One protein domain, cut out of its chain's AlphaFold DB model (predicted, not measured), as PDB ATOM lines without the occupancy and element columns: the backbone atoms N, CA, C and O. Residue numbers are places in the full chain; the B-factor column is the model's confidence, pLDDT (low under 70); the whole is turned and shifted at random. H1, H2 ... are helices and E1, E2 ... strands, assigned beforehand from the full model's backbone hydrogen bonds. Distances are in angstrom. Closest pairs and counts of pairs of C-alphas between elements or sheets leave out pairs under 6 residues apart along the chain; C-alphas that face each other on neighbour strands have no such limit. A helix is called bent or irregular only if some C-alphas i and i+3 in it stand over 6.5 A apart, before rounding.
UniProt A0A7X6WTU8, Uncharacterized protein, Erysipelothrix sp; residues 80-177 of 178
ATOM      1  N   VAL A  80       2.546 -17.421  17.412       79.31
ATOM      2  CA  VAL A  80       3.243 -18.554  16.781       79.31
ATOM      3  C   VAL A  80       3.625 -18.213  15.342       79.31
ATOM      4  O   VAL A  80       4.659 -18.663  14.854       79.31
ATOM      5  N   GLN A  81       2.813 -17.390  14.676       79.88
ATOM      6  CA  GLN A  81       3.087 -16.886  13.335       79.88
ATOM      7  C   GLN A  81       2.818 -15.384  13.266       79.88
ATOM      8  O   GLN A  81       1.698 -14.929  13.503       79.88
ATOM      9  N   ASP A  82       3.852 -14.628  12.911       78.25
ATOM     10  CA  ASP A  82       3.797 -13.176  12.762       78.25
ATOM     11  C   ASP A  82       3.288 -12.731  11.385       78.25
ATOM     12  O   ASP A  82       3.425 -13.442  10.389       78.25
ATOM     13  N   ASN A  83       2.783 -11.492  11.335       69.44
ATOM     14  CA  ASN A  83       2.478 -10.728  10.118       69.44
ATOM     15  C   ASN A  83       1.387 -11.359   9.248       69.44
ATOM     16  O   ASN A  83       1.543 -11.535   8.038       69.44
ATOM     17  N   VAL A  84       0.259 -11.671   9.879       78.56
ATOM     18  CA  VAL A  84      -0.947 -12.106   9.174       78.56
ATOM     19  C   VAL A  84      -1.717 -10.879   8.695       78.56
ATOM     20  O   VAL A  84      -1.965  -9.957   9.464       78.56
ATOM     21  N   SER A  85      -2.093 -10.856   7.420       75.25
ATOM     22  CA  SER A  85      -2.962  -9.818   6.864       75.25
ATOM     23  C   SER A  85      -4.422 -10.263   6.921       75.25
ATOM     24  O   SER A  85      -4.739 -11.365   6.469       75.25
ATOM     25  N   VAL A  86      -5.315  -9.398   7.399       72.69
ATOM     26  CA  VAL A  86      -6.768  -9.616   7.350       72.69
ATOM     27  C   VAL A  86      -7.346  -8.728   6.252       72.69
ATOM     28  O   VAL A  86      -7.280  -7.510   6.339       72.69
ATOM     29  N   SER A  87      -7.907  -9.334   5.205       66.81
ATOM     30  CA  SER A  87      -8.283  -8.658   3.948       66.81
ATOM     31  C   SER A  87      -9.354  -7.566   4.063       66.81
ATOM     32  O   SER A  87      -9.547  -6.819   3.111       66.81
ATOM     33  N   TYR A  88     -10.052  -7.479   5.197       68.50
ATOM     34  CA  TYR A  88     -11.170  -6.555   5.427       68.50
ATOM     35  C   TYR A  88     -10.925  -5.594   6.596       68.50
ATOM     36  O   TYR A  88     -11.853  -4.936   7.058       68.50
ATOM     37  N   ILE A  89      -9.692  -5.542   7.109       70.81
ATOM     38  CA  ILE A  89      -9.312  -4.663   8.213       70.81
ATOM     39  C   ILE A  89      -8.127  -3.809   7.772       70.81
ATOM     40  O   ILE A  89      -7.235  -4.282   7.071       70.81
ATOM     41  N   ASP A  90      -8.151  -2.539   8.174       68.25
ATOM     42  CA  ASP A  90      -7.103  -1.566   7.882       68.25
ATOM     43  C   ASP A  90      -5.709  -2.103   8.276       68.25
ATOM     44  O   ASP A  90      -5.525  -2.705   9.338       68.25
ATOM     45  N   ALA A  91      -4.716  -1.851   7.420       64.75
ATOM     46  CA  ALA A  91      -3.320  -2.246   7.605       64.75
ATOM     47  C   ALA A  91      -2.640  -1.558   8.805       64.75
ATOM     48  O   ALA A  91      -1.519  -1.911   9.166       64.75
ATOM     49  N   ASN A  92      -3.317  -0.596   9.435       76.12
ATOM     50  CA  ASN A  92      -2.879   0.079  10.656       76.12
ATOM     51  C   ASN A  92      -2.823  -0.828  11.902       76.12
ATOM     52  O   ASN A  92      -2.313  -0.404  12.941       76.12
ATOM     53  N   TYR A  93      -3.333  -2.058  11.820       79.44
ATOM     54  CA  TYR A  93      -3.285  -3.036  12.903       79.44
ATOM     55  C   TYR A  93      -2.293  -4.159  12.598       79.44
ATOM     56  O   TYR A  93      -2.288  -4.742  11.516       79.44
ATOM     57  N   GLU A  94      -1.473  -4.508  13.590       84.56
ATOM     58  CA  GLU A  94      -0.580  -5.658  13.499       84.56
ATOM     59  C   GLU A  94      -1.235  -6.906  14.094       84.56
ATOM     60  O   GLU A  94      -1.604  -6.933  15.274       84.56
ATOM     61  N   PHE A  95      -1.311  -7.967  13.289       86.12
ATOM     62  CA  PHE A  95      -1.895  -9.246  13.682       86.12
ATOM     63  C   PHE A  95      -0.862 -10.370  13.727       86.12
ATOM     64  O   PHE A  95       0.175 -10.349  13.051       86.12
ATOM     65  N   CYS A  96      -1.193 -11.399  14.495       84.75
ATOM     66  CA  CYS A  96      -0.498 -12.675  14.492       84.75
ATOM     67  C   CYS A  96      -1.484 -13.825  14.733       84.75
ATOM     68  O   CYS A  96      -2.634 -13.599  15.112       84.75
ATOM     69  N   ILE A  97      -1.031 -15.060  14.515       83.69
ATOM     70  CA  ILE A  97      -1.762 -16.265  14.917       83.69
ATOM     71  C   ILE A  97      -1.196 -16.772  16.240       83.69
ATOM     72  O   ILE A  97       0.016 -16.961  16.362       83.69
ATOM     73  N   ASN A  98      -2.066 -17.001  17.224       80.31
ATOM     74  CA  ASN A  98      -1.671 -17.563  18.515       80.31
ATOM     75  C   ASN A  98      -1.612 -19.103  18.496       80.31
ATOM     76  O   ASN A  98      -1.894 -19.759  17.493       80.31
ATOM     77  N   SER A  99      -1.283 -19.702  19.643       73.69
ATOM     78  CA  SER A  99      -1.160 -21.164  19.790       73.69
ATOM     79  C   SER A  99      -2.461 -21.947  19.556       73.69
ATOM     80  O   SER A  99      -2.418 -23.168  19.422       73.69
ATOM     81  N   TYR A 100      -3.607 -21.264  19.492       73.25
ATOM     82  CA  TYR A 100      -4.924 -21.843  19.217       73.25
ATOM     83  C   TYR A 100      -5.370 -21.643  17.766       73.25
ATOM     84  O   TYR A 100      -6.524 -21.907  17.439       73.25
ATOM     85  N   ASN A 101      -4.463 -21.196  16.894       76.75
ATOM     86  CA  ASN A 101      -4.750 -20.881  15.500       76.75
ATOM     87  C   ASN A 101      -5.764 -19.729  15.319       76.75
ATOM     88  O   ASN A 101      -6.417 -19.634  14.280       76.75
ATOM     89  N   ASN A 102      -5.891 -18.854  16.324       79.75
ATOM     90  CA  ASN A 102      -6.739 -17.664  16.269       79.75
ATOM     91  C   ASN A 102      -5.923 -16.448  15.834       79.75
ATOM     92  O   ASN A 102      -4.784 -16.275  16.273       79.75
ATOM     93  N   ILE A 103      -6.534 -15.578  15.030       84.31
ATOM     94  CA  ILE A 103      -5.974 -14.264  14.706       84.31
ATOM     95  C   ILE A 103      -6.179 -13.348  15.914       84.31
ATOM     96  O   ILE A 103      -7.304 -13.197  16.393       84.31
ATOM     97  N   VAL A 104      -5.097 -12.742  16.397       84.75
ATOM     98  CA  VAL A 104      -5.089 -11.805  17.529       84.75
ATOM     99  C   VAL A 104      -4.253 -10.570  17.192       84.75
ATOM    100  O   VAL A 104      -3.384 -10.617  16.318       84.75
ATOM    101  N   PHE A 105      -4.487  -9.461  17.895       86.69
ATOM    102  CA  PHE A 105      -3.619  -8.286  17.811       86.69
ATOM    103  C   PHE A 105      -2.286  -8.555  18.517       86.69
ATOM    104  O   PHE A 105      -2.277  -9.093  19.627       86.69
ATOM    105  N   LYS A 106      -1.167  -8.116  17.923       82.44
ATOM    106  CA  LYS A 106       0.158  -8.212  18.565       82.44
ATOM    107  C   LYS A 106       0.267  -7.360  19.832       82.44
ATOM    108  O   LYS A 106       0.946  -7.742  20.777       82.44
ATOM    109  N   ASN A 107      -0.404  -6.208  19.852       81.81
ATOM    110  CA  ASN A 107      -0.498  -5.332  21.017       81.81
ATOM    111  C   ASN A 107      -1.973  -5.023  21.303       81.81
ATOM    112  O   ASN A 107      -2.549  -4.117  20.707       81.81
ATOM    113  N   GLN A 108      -2.573  -5.802  22.202       78.12
ATOM    114  CA  GLN A 108      -4.006  -5.745  22.506       78.12
ATOM    115  C   GLN A 108      -4.452  -4.398  23.083       78.12
ATOM    116  O   GLN A 108      -5.463  -3.847  22.657       78.12
ATOM    117  N   GLU A 109      -3.686  -3.842  24.022       78.56
ATOM    118  CA  GLU A 109      -4.029  -2.575  24.671       78.56
ATOM    119  C   GLU A 109      -3.946  -1.405  23.683       78.56
ATOM    120  O   GLU A 109      -4.876  -0.603  23.572       78.56
ATOM    121  N   SER A 110      -2.869  -1.344  22.893       82.75
ATOM    122  CA  SER A 110      -2.727  -0.321  21.857       82.75
ATOM    123  C   SER A 110      -3.771  -0.478  20.754       82.75
ATOM    124  O   SER A 110      -4.298   0.528  20.281       82.75
ATOM    125  N   ALA A 111      -4.077  -1.711  20.337       84.12
ATOM    126  CA  ALA A 111      -5.091  -1.969  19.322       84.12
ATOM    127  C   ALA A 111      -6.471  -1.519  19.806       84.12
ATOM    128  O   ALA A 111      -7.143  -0.789  19.082       84.12
ATOM    129  N   MET A 112      -6.858  -1.857  21.040       85.31
ATOM    130  CA  MET A 112      -8.133  -1.424  21.611       85.31
ATOM    131  C   MET A 112      -8.221   0.099  21.710       85.31
ATOM    132  O   MET A 112      -9.177   0.685  21.207       85.31
ATOM    133  N   ASN A 113      -7.200   0.769  22.248       83.75
ATOM    134  CA  ASN A 113      -7.181   2.234  22.308       83.75
ATOM    135  C   ASN A 113      -7.333   2.872  20.916       83.75
ATOM    136  O   ASN A 113      -8.061   3.853  20.757       83.75
ATOM    137  N   ASN A 114      -6.697   2.291  19.896       86.31
ATOM    138  CA  ASN A 114      -6.832   2.752  18.517       86.31
ATOM    139  C   ASN A 114      -8.234   2.488  17.951       86.31
ATOM    140  O   ASN A 114      -8.792   3.386  17.329       86.31
ATOM    141  N   ILE A 115      -8.822   1.306  18.186       86.81
ATOM    142  CA  ILE A 115     -10.201   0.977  17.780       86.81
ATOM    143  C   ILE A 115     -11.179   1.997  18.368       86.81
ATOM    144  O   ILE A 115     -11.969   2.572  17.619       86.81
ATOM    145  N   LEU A 116     -11.094   2.256  19.677       85.56
ATOM    146  CA  LEU A 116     -11.984   3.188  20.372       85.56
ATOM    147  C   LEU A 116     -11.841   4.609  19.846       85.56
ATOM    148  O   LEU A 116     -12.841   5.263  19.578       85.56
ATOM    149  N   LYS A 117     -10.605   5.065  19.642       86.69
ATOM    150  CA  LYS A 117     -10.336   6.415  19.147       86.69
ATOM    151  C   LYS A 117     -10.768   6.605  17.692       86.69
ATOM    152  O   LYS A 117     -11.325   7.640  17.352       86.69
ATOM    153  N   GLN A 118     -10.503   5.633  16.819       87.31
ATOM    154  CA  GLN A 118     -10.853   5.739  15.397       87.31
ATOM    155  C   GLN A 118     -12.360   5.620  15.153       87.31
ATOM    156  O   GLN A 118     -12.864   6.193  14.191       87.31
ATOM    157  N   ASN A 119     -13.075   4.903  16.020       86.50
ATOM    158  CA  ASN A 119     -14.508   4.657  15.883       86.50
ATOM    159  C   ASN A 119     -15.347   5.434  16.910       86.50
ATOM    160  O   ASN A 119     -16.524   5.131  17.053       86.50
ATOM    161  N   GLU A 120     -14.784   6.424  17.610       86.94
ATOM    162  CA  GLU A 120     -15.424   7.119  18.741       86.94
ATOM    163  C   GLU A 120     -16.828   7.645  18.398       86.94
ATOM    164  O   GLU A 120     -17.784   7.382  19.126       86.94
ATOM    165  N   THR A 121     -16.980   8.312  17.250       87.00
ATOM    166  CA  THR A 121     -18.272   8.840  16.783       87.00
ATOM    167  C   THR A 121     -19.278   7.727  16.492       87.00
ATOM    168  O   THR A 121     -20.402   7.775  16.982       87.00
ATOM    169  N   LEU A 122     -18.866   6.692  15.752       87.31
ATOM    170  CA  LEU A 122     -19.721   5.545  15.435       87.31
ATOM    171  C   LEU A 122     -20.135   4.798  16.710       87.31
ATOM    172  O   LEU A 122     -21.287   4.403  16.860       87.31
ATOM    173  N   ILE A 123     -19.202   4.615  17.645       86.56
ATOM    174  CA  ILE A 123     -19.456   3.982  18.937       86.56
ATOM    175  C   ILE A 123     -20.480   4.804  19.722       86.56
ATOM    176  O   ILE A 123     -21.462   4.231  20.184       86.56
ATOM    177  N   ALA A 124     -20.303   6.123  19.834       85.38
ATOM    178  CA  ALA A 124     -21.244   6.994  20.537       85.38
ATOM    179  C   ALA A 124     -22.661   6.912  19.940       85.38
ATOM    180  O   ALA A 124     -23.628   6.693  20.674       85.38
ATOM    181  N   GLU A 125     -22.780   6.978  18.610       86.88
ATOM    182  CA  GLU A 125     -24.057   6.824  17.900       86.88
ATOM    183  C   GLU A 125     -24.708   5.457  18.166       86.88
ATOM    184  O   GLU A 125     -25.917   5.365  18.391       86.88
ATOM    185  N   LEU A 126     -23.920   4.378  18.168       85.56
ATOM    186  CA  LEU A 126     -24.405   3.027  18.455       85.56
ATOM    187  C   LEU A 126     -24.852   2.869  19.910       85.56
ATOM    188  O   LEU A 126     -25.880   2.233  20.155       85.56
ATOM    189  N   LEU A 127     -24.113   3.440  20.865       84.75
ATOM    190  CA  LEU A 127     -24.469   3.409  22.284       84.75
ATOM    191  C   LEU A 127     -25.803   4.131  22.528       84.75
ATOM    192  O   LEU A 127     -26.657   3.593  23.237       84.75
ATOM    193  N   GLU A 128     -26.016   5.285  21.890       84.75
ATOM    194  CA  GLU A 128     -27.269   6.046  21.964       84.75
ATOM    195  C   GLU A 128     -28.423   5.304  21.273       84.75
ATOM    196  O   GLU A 128     -29.433   4.986  21.908       84.75
ATOM    197  N   LYS A 129     -28.252   4.941  19.993       84.75
ATOM    198  CA  LYS A 129     -29.274   4.260  19.175       84.75
ATOM    199  C   LYS A 129     -29.747   2.952  19.802       84.75
ATOM    200  O   LYS A 129     -30.910   2.576  19.652       84.75
ATOM    201  N   ARG A 130     -28.840   2.230  20.463       81.62
ATOM    202  CA  ARG A 130     -29.092   0.891  21.015       81.62
ATOM    203  C   ARG A 130     -29.237   0.887  22.541       81.62
ATOM    204  O   ARG A 130     -29.405  -0.183  23.122       81.62
ATOM    205  N   ASN A 131     -29.234   2.064  23.175       82.31
ATOM    206  CA  ASN A 131     -29.430   2.267  24.614       82.31
ATOM    207  C   ASN A 131     -28.484   1.419  25.492       82.31
ATOM    208  O   ASN A 131     -28.899   0.760  26.453       82.31
ATOM    209  N   ILE A 132     -27.197   1.406  25.138       77.94
ATOM    210  CA  ILE A 132     -26.147   0.669  25.851       77.94
ATOM    211  C   ILE A 132     -25.459   1.623  26.836       77.94
ATOM    212  O   ILE A 132     -24.959   2.675  26.452       77.94
ATOM    213  N   LYS A 133     -25.399   1.253  28.121       69.56
ATOM    214  CA  LYS A 133     -24.722   2.061  29.154       69.56
ATOM    215  C   LYS A 133     -23.196   1.962  29.026       69.56
ATOM    216  O   LYS A 133     -22.667   0.852  28.965       69.56
ATOM    217  N   GLU A 134     -22.495   3.098  29.103       61.03
ATOM    218  CA  GLU A 134     -21.026   3.201  28.961       61.03
ATOM    219  C   GLU A 134     -20.233   2.278  29.900       61.03
ATOM    220  O   GLU A 134     -19.208   1.730  29.511       61.03
ATOM    221  N   SER A 135     -20.730   2.009  31.112       49.59
ATOM    222  CA  SER A 135     -20.061   1.121  32.077       49.59
ATOM    223  C   SER A 135     -20.026  -0.364  31.677       49.59
ATOM    224  O   SER A 135     -19.470  -1.179  32.410       49.59
ATOM    225  N   LYS A 136     -20.622  -0.731  30.534       55.97
ATOM    226  CA  LYS A 136     -20.625  -2.085  29.950       55.97
ATOM    227  C   LYS A 136     -20.235  -2.078  28.459       55.97
ATOM    228  O   LYS A 136     -20.619  -2.990  27.730       55.97
ATOM    229  N   SER A 137     -19.530  -1.036  28.006       64.69
ATOM    230  CA  SER A 137     -19.491  -0.591  26.604       64.69
ATOM    231  C   SER A 137     -19.033  -1.638  25.586       64.69
ATOM    232  O   SER A 137     -19.789  -1.914  24.665       64.69
ATOM    233  N   HIS A 138     -17.842  -2.234  25.711       74.38
ATOM    234  CA  HIS A 138     -17.237  -2.984  24.592       74.38
ATOM    235  C   HIS A 138     -17.908  -4.332  24.315       74.38
ATOM    236  O   HIS A 138     -18.237  -4.634  23.171       74.38
ATOM    237  N   ASP A 139     -18.178  -5.118  25.358       73.56
ATOM    238  CA  ASP A 139     -18.830  -6.422  25.214       73.56
ATOM    239  C   ASP A 139     -20.301  -6.286  24.821       73.56
ATOM    240  O   ASP A 139     -20.788  -7.007  23.949       73.56
ATOM    241  N   ALA A 140     -21.017  -5.329  25.420       75.19
ATOM    242  CA  ALA A 140     -22.397  -5.060  25.035       75.19
ATOM    243  C   ALA A 140     -22.483  -4.547  23.590       75.19
ATOM    244  O   ALA A 140     -23.391  -4.939  22.855       75.19
ATOM    245  N   LEU A 141     -21.523  -3.720  23.167       82.62
ATOM    246  CA  LEU A 141     -21.410  -3.250  21.791       82.62
ATOM    247  C   LEU A 141     -21.110  -4.403  20.826       82.62
ATOM    248  O   LEU A 141     -21.789  -4.511  19.808       82.62
ATOM    249  N   TYR A 142     -20.179  -5.300  21.168       86.31
ATOM    250  CA  TYR A 142     -19.883  -6.506  20.385       86.31
ATOM    251  C   TYR A 142     -21.138  -7.358  20.156       86.31
ATOM    252  O   TYR A 142     -21.497  -7.625  19.009       86.31
ATOM    253  N   PHE A 143     -21.850  -7.739  21.224       82.31
ATOM    254  CA  PHE A 143     -23.052  -8.576  21.102       82.31
ATOM    255  C   PHE A 143     -24.176  -7.873  20.348       82.31
ATOM    256  O   PHE A 143     -24.927  -8.503  19.605       82.31
ATOM    257  N   SER A 144     -24.287  -6.555  20.513       82.88
ATOM    258  CA  SER A 144     -25.249  -5.772  19.755       82.88
ATOM    259  C   SER A 144     -24.932  -5.797  18.259       82.88
ATOM    260  O   SER A 144     -25.818  -6.048  17.439       82.88
ATOM    261  N   LEU A 145     -23.673  -5.560  17.891       85.88
ATOM    262  CA  LEU A 145     -23.210  -5.590  16.506       85.88
ATOM    263  C   LEU A 145     -23.316  -6.990  15.896       85.88
ATOM    264  O   LEU A 145     -23.674  -7.105  14.733       85.88
ATOM    265  N   GLN A 146     -23.106  -8.050  16.678       83.56
ATOM    266  CA  GLN A 146     -23.310  -9.430  16.229       83.56
ATOM    267  C   GLN A 146     -24.753  -9.692  15.765       83.56
ATOM    268  O   GLN A 146     -24.974 -10.456  14.831       83.56
ATOM    269  N   GLN A 147     -25.738  -9.072  16.420       77.31
ATOM    270  CA  GLN A 147     -27.159  -9.281  16.125       77.31
ATOM    271  C   GLN A 147     -27.684  -8.382  14.999       77.31
ATOM    272  O   GLN A 147     -28.626  -8.763  14.307       77.31
ATOM    273  N   TYR A 148     -27.092  -7.198  14.815       67.06
ATOM    274  CA  TYR A 148     -27.551  -6.202  13.847       67.06
ATOM    275  C   TYR A 148     -26.356  -5.512  13.182       67.06
ATOM    276  O   TYR A 148     -25.775  -4.587  13.759       67.06
ATOM    277  N   GLN A 149     -26.032  -5.950  11.961       72.19
ATOM    278  CA  GLN A 149     -25.012  -5.357  11.090       72.19
ATOM    279  C   GLN A 149     -25.719  -4.676   9.922       72.19
ATOM    280  O   GLN A 149     -26.313  -5.343   9.076       72.19
ATOM    281  N   SER A 150     -25.718  -3.346   9.911       71.00
ATOM    282  CA  SER A 150     -26.473  -2.558   8.932       71.00
ATOM    283  C   SER A 150     -25.598  -1.739   7.983       71.00
ATOM    284  O   SER A 150     -26.093  -1.269   6.960       71.00
ATOM    285  N   SER A 151     -24.300  -1.602   8.277       83.12
ATOM    286  CA  SER A 151     -23.335  -0.881   7.441       83.12
ATOM    287  C   SER A 151     -21.964  -1.565   7.400       83.12
ATOM    288  O   SER A 151     -21.625  -2.391   8.253       83.12
ATOM    289  N   GLU A 152     -21.153  -1.201   6.404       83.50
ATOM    290  CA  GLU A 152     -19.768  -1.670   6.267       83.50
ATOM    291  C   GLU A 152     -18.914  -1.262   7.478       83.50
ATOM    292  O   GLU A 152     -18.181  -2.085   8.020       83.50
ATOM    293  N   SER A 153     -19.094  -0.040   7.992       83.00
ATOM    294  CA  SER A 153     -18.388   0.446   9.185       83.00
ATOM    295  C   SER A 153     -18.787  -0.299  10.465       83.00
ATOM    296  O   SER A 153     -17.928  -0.611  11.285       83.00
ATOM    297  N   GLU A 154     -20.072  -0.640  10.635       87.31
ATOM    298  CA  GLU A 154     -20.527  -1.492  11.748       87.31
ATOM    299  C   GLU A 154     -19.919  -2.903  11.657       87.31
ATOM    300  O   GLU A 154     -19.540  -3.484  12.675       87.31
ATOM    301  N   THR A 155     -19.784  -3.435  10.439       84.31
ATOM    302  CA  THR A 155     -19.191  -4.757  10.173       84.31
ATOM    303  C   THR A 155     -17.685  -4.761  10.453       84.31
ATOM    304  O   THR A 155     -17.173  -5.677  11.097       84.31
ATOM    305  N   ALA A 156     -16.970  -3.709  10.047       84.00
ATOM    306  CA  ALA A 156     -15.549  -3.541  10.344       84.00
ATOM    307  C   ALA A 156     -15.292  -3.426  11.858       84.00
ATOM    308  O   ALA A 156     -14.421  -4.116  12.393       84.00
ATOM    309  N   LEU A 157     -16.094  -2.620  12.567       87.69
ATOM    310  CA  LEU A 157     -16.014  -2.497  14.025       87.69
ATOM    311  C   LEU A 157     -16.329  -3.827  14.723       87.69
ATOM    312  O   LEU A 157     -15.631  -4.202  15.663       87.69
ATOM    313  N   TYR A 158     -17.330  -4.570  14.241       88.50
ATOM    314  CA  TYR A 158     -17.627  -5.912  14.736       88.50
ATOM    315  C   TYR A 158     -16.413  -6.842  14.624       88.50
ATOM    316  O   TYR A 158     -16.032  -7.451  15.620       88.50
ATOM    317  N   HIS A 159     -15.771  -6.918  13.456       87.81
ATOM    318  CA  HIS A 159     -14.607  -7.785  13.255       87.81
ATOM    319  C   HIS A 159     -13.396  -7.372  14.104       87.81
ATOM    320  O   HIS A 159     -12.700  -8.237  14.634       87.81
ATOM    321  N   LEU A 160     -13.164  -6.068  14.289       88.75
ATOM    322  CA  LEU A 160     -12.124  -5.562  15.191       88.75
ATOM    323  C   LEU A 160     -12.381  -5.979  16.648       88.75
ATOM    324  O   LEU A 160     -11.467  -6.453  17.328       88.75
ATOM    325  N   LEU A 161     -13.626  -5.856  17.114       87.81
ATOM    326  CA  LEU A 161     -14.026  -6.291  18.454       87.81
ATOM    327  C   LEU A 161     -13.994  -7.819  18.602       87.81
ATOM    328  O   LEU A 161     -13.641  -8.309  19.671       87.81
ATOM    329  N   ASP A 162     -14.299  -8.575  17.547       86.50
ATOM    330  CA  ASP A 162     -14.225 -10.040  17.537       86.50
ATOM    331  C   ASP A 162     -12.782 -10.540  17.699       86.50
ATOM    332  O   ASP A 162     -12.503 -11.387  18.546       86.50
ATOM    333  N   ILE A 163     -11.830  -9.949  16.967       85.81
ATOM    334  CA  ILE A 163     -10.395 -10.259  17.096       85.81
ATOM    335  C   ILE A 163      -9.873  -9.895  18.490       85.81
ATOM    336  O   ILE A 163      -9.102 -10.656  19.080       85.81
ATOM    337  N   TYR A 164     -10.309  -8.759  19.044       82.50
ATOM    338  CA  TYR A 164      -9.981  -8.394  20.422       82.50
ATOM    339  C   TYR A 164     -10.536  -9.431  21.404       82.50
ATOM    340  O   TYR A 164      -9.824  -9.925  22.276       82.50
ATOM    341  N   ARG A 165     -11.799  -9.826  21.233       79.00
ATOM    342  CA  ARG A 165     -12.475 -10.775  22.119       79.00
ATOM    343  C   ARG A 165     -11.896 -12.192  22.017       79.00
ATOM    344  O   ARG A 165     -11.864 -12.891  23.027       79.00
ATOM    345  N   ASN A 166     -11.368 -12.605  20.862       74.38
ATOM    346  CA  ASN A 166     -10.672 -13.891  20.687       74.38
ATOM    347  C   ASN A 166      -9.442 -14.050  21.597       74.38
ATOM    348  O   ASN A 166      -9.068 -15.176  21.935       74.38
ATOM    349  N   TYR A 167      -8.847 -12.944  22.050       69.19
ATOM    350  CA  TYR A 167      -7.816 -12.973  23.084       69.19
ATOM    351  C   TYR A 167      -8.384 -13.447  24.434       69.19
ATOM    352  O   TYR A 167      -7.892 -14.418  25.005       69.19
ATOM    353  N   TYR A 168      -9.486 -12.842  24.891       61.22
ATOM    354  CA  TYR A 168     -10.063 -13.052  26.229       61.22
ATOM    355  C   TYR A 168     -11.029 -14.243  26.340       61.22
ATOM    356  O   TYR A 168     -11.143 -14.847  27.404       61.22
ATOM    357  N   LEU A 169     -11.689 -14.662  25.252       53.28
ATOM    358  CA  LEU A 169     -12.524 -15.880  25.235       53.28
ATOM    359  C   LEU A 169     -11.717 -17.157  25.525       53.28
ATOM    360  O   LEU A 169     -12.288 -18.196  25.869       53.28
ATOM    361  N   THR A 170     -10.396 -17.071  25.401       48.69
ATOM    362  CA  THR A 170      -9.458 -18.125  25.779       48.69
ATOM    363  C   THR A 170      -9.215 -18.151  27.298       48.69
ATOM    364  O   THR A 170      -9.036 -19.230  27.859       48.69
ATOM    365  N   GLU A 171      -9.301 -17.003  27.981       43.38
ATOM    366  CA  GLU A 171      -9.169 -16.883  29.442       43.38
ATOM    367  C   GLU A 171     -10.453 -17.336  30.170       43.38
ATOM    368  O   GLU A 171     -10.389 -18.101  31.134       43.38
ATOM    369  N   GLU A 172     -11.647 -16.981  29.671       41.34
ATOM    370  CA  GLU A 172     -12.919 -17.380  30.311       41.34
ATOM    371  C   GLU A 172     -13.223 -18.885  30.187       41.34
ATOM    372  O   GLU A 172     -13.718 -19.501  31.135       41.34
ATOM    373  N   LYS A 173     -12.897 -19.521  29.052       40.94
ATOM    374  CA  LYS A 173     -13.084 -20.976  28.876       40.94
ATOM    375  C   LYS A 173     -12.046 -21.816  29.630       40.94
ATOM    376  O   LYS A 173     -12.318 -22.980  29.918       40.94
ATOM    377  N   GLY A 174     -10.894 -21.237  29.977       40.50
ATOM    378  CA  GLY A 174      -9.930 -21.837  30.905       40.50
ATOM    379  C   GLY A 174     -10.378 -21.748  32.370       40.50
ATOM    380  O   GLY A 174     -10.099 -22.656  33.151       40.50
ATOM    381  N   GLY A 175     -11.131 -20.701  32.731       39.25
ATOM    382  CA  GLY A 175     -11.648 -20.479  34.087       39.25
ATOM    383  C   GLY A 175     -12.951 -21.210  34.440       39.25
ATOM    384  O   GLY A 175     -13.228 -21.397  35.618       39.25
ATOM    385  N   GLN A 176     -13.745 -21.658  33.459       33.41
ATOM    386  CA  GLN A 176     -15.028 -22.346  33.715       33.41
ATOM    387  C   GLN A 176     -14.926 -23.873  33.917       33.41
ATOM    388  O   GLN A 176     -15.940 -24.510  34.188       33.41
ATOM    389  N   ASN A 177     -13.723 -24.454  33.833       38.97
ATOM    390  CA  ASN A 177     -13.460 -25.871  34.146       38.97
ATOM    391  C   ASN A 177     -12.512 -26.069  35.353       38.97
ATOM    392  O   ASN A 177     -11.949 -27.154  35.503       38.97
TER     393      ASN A 177
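What this domain is: This is residues 80 to 177 of the 178 residues of an uncharacterized protein of Erysipelothrix sp (UniProt A0A7X6WTU8). A long helix, H4, runs through the middle as a spine, with H1 beside it and running the opposite way, while H3 crosses its first part. A small three-stranded sheet sits at one end of the longest axis and H2, with H3, at the other; residues 171 to 177, the end of H4 and the two residues after it, stick out free. The printed part has 98 residues with three named strands followed by four named helices, in the order E1, E2, E3, H1, H2, H3, H4; the sheet's order is E1, E2, E3, all antiparallel. The class is mostly helix, and the whole is compact, with a radius of gyration of the C-alphas of 13.9 A and spans of 40 by 36 by 22 A.

Where its parts are: E1 is residues 80 to 82, from C-alpha 80 at (3.243, -18.554, 16.781), E2 is residues 95 to 98 and E3 is residues 103 to 105. H1 is residues 108 to 118, 15.1 A long, and H2 is residues 120 to 129, 14.1 A. H3, residues 134 to 147, is 18.9 A long and irregular: C-alphas 135 and 138 are 9.0 A apart. H4, residues 152 to 175, is 34.5 A long and ends at C-alpha 175 at (-11.648, -20.479, 34.087); it has a kink of 42 degrees near residue 165.

How they stand to each other: The strands form a meander, each the antiparallel neighbour of the one before. E1 and E2 are a hairpin, with N 80 and O 97 at 2.8 A, within hydrogen-bond range; E2 and E3 are another, with N 96 and O 104 at 3.0 A. H4 only grazes the sheet, with residues 160 to 167; the closest C-alphas of E3 and H4 are those of Val 104 and Ile 163, 5.5 A. H1 touches H4 residues 157 to 164 alone, at a shallow tilt of 26 degrees, opposite ways; the closest C-alphas, of Gln 108 and Tyr 164, are 6.9 A apart. H2 and H3 touch about perpendicular, at 79 degrees, closest at the C-alphas of Leu 127 and Leu 141, 7.3 A. H3 touches H4 residues 154 to 162 alone, only just about perpendicular at 71 degrees, closest at the C-alphas of Leu 145 and Tyr 158, 5.9 A. H1 and H3 are apart. Every O i to N i+4 pair is within hydrogen-bond range in H1 and H2, against 8 of 10 in H3 and 15 of 20 in H4.

The domain as a whole: The two C-alphas farthest apart, of Val 80 and Lys 129, are 39.8 A apart. The printed part has no cut. The link from E1 to E2, residues 83 to 94, is long; the other links are tight. The mean pLDDT of the printed part is 76.2, and 22 residues are under 70, among them residues 133 to 137 and 167 to 177.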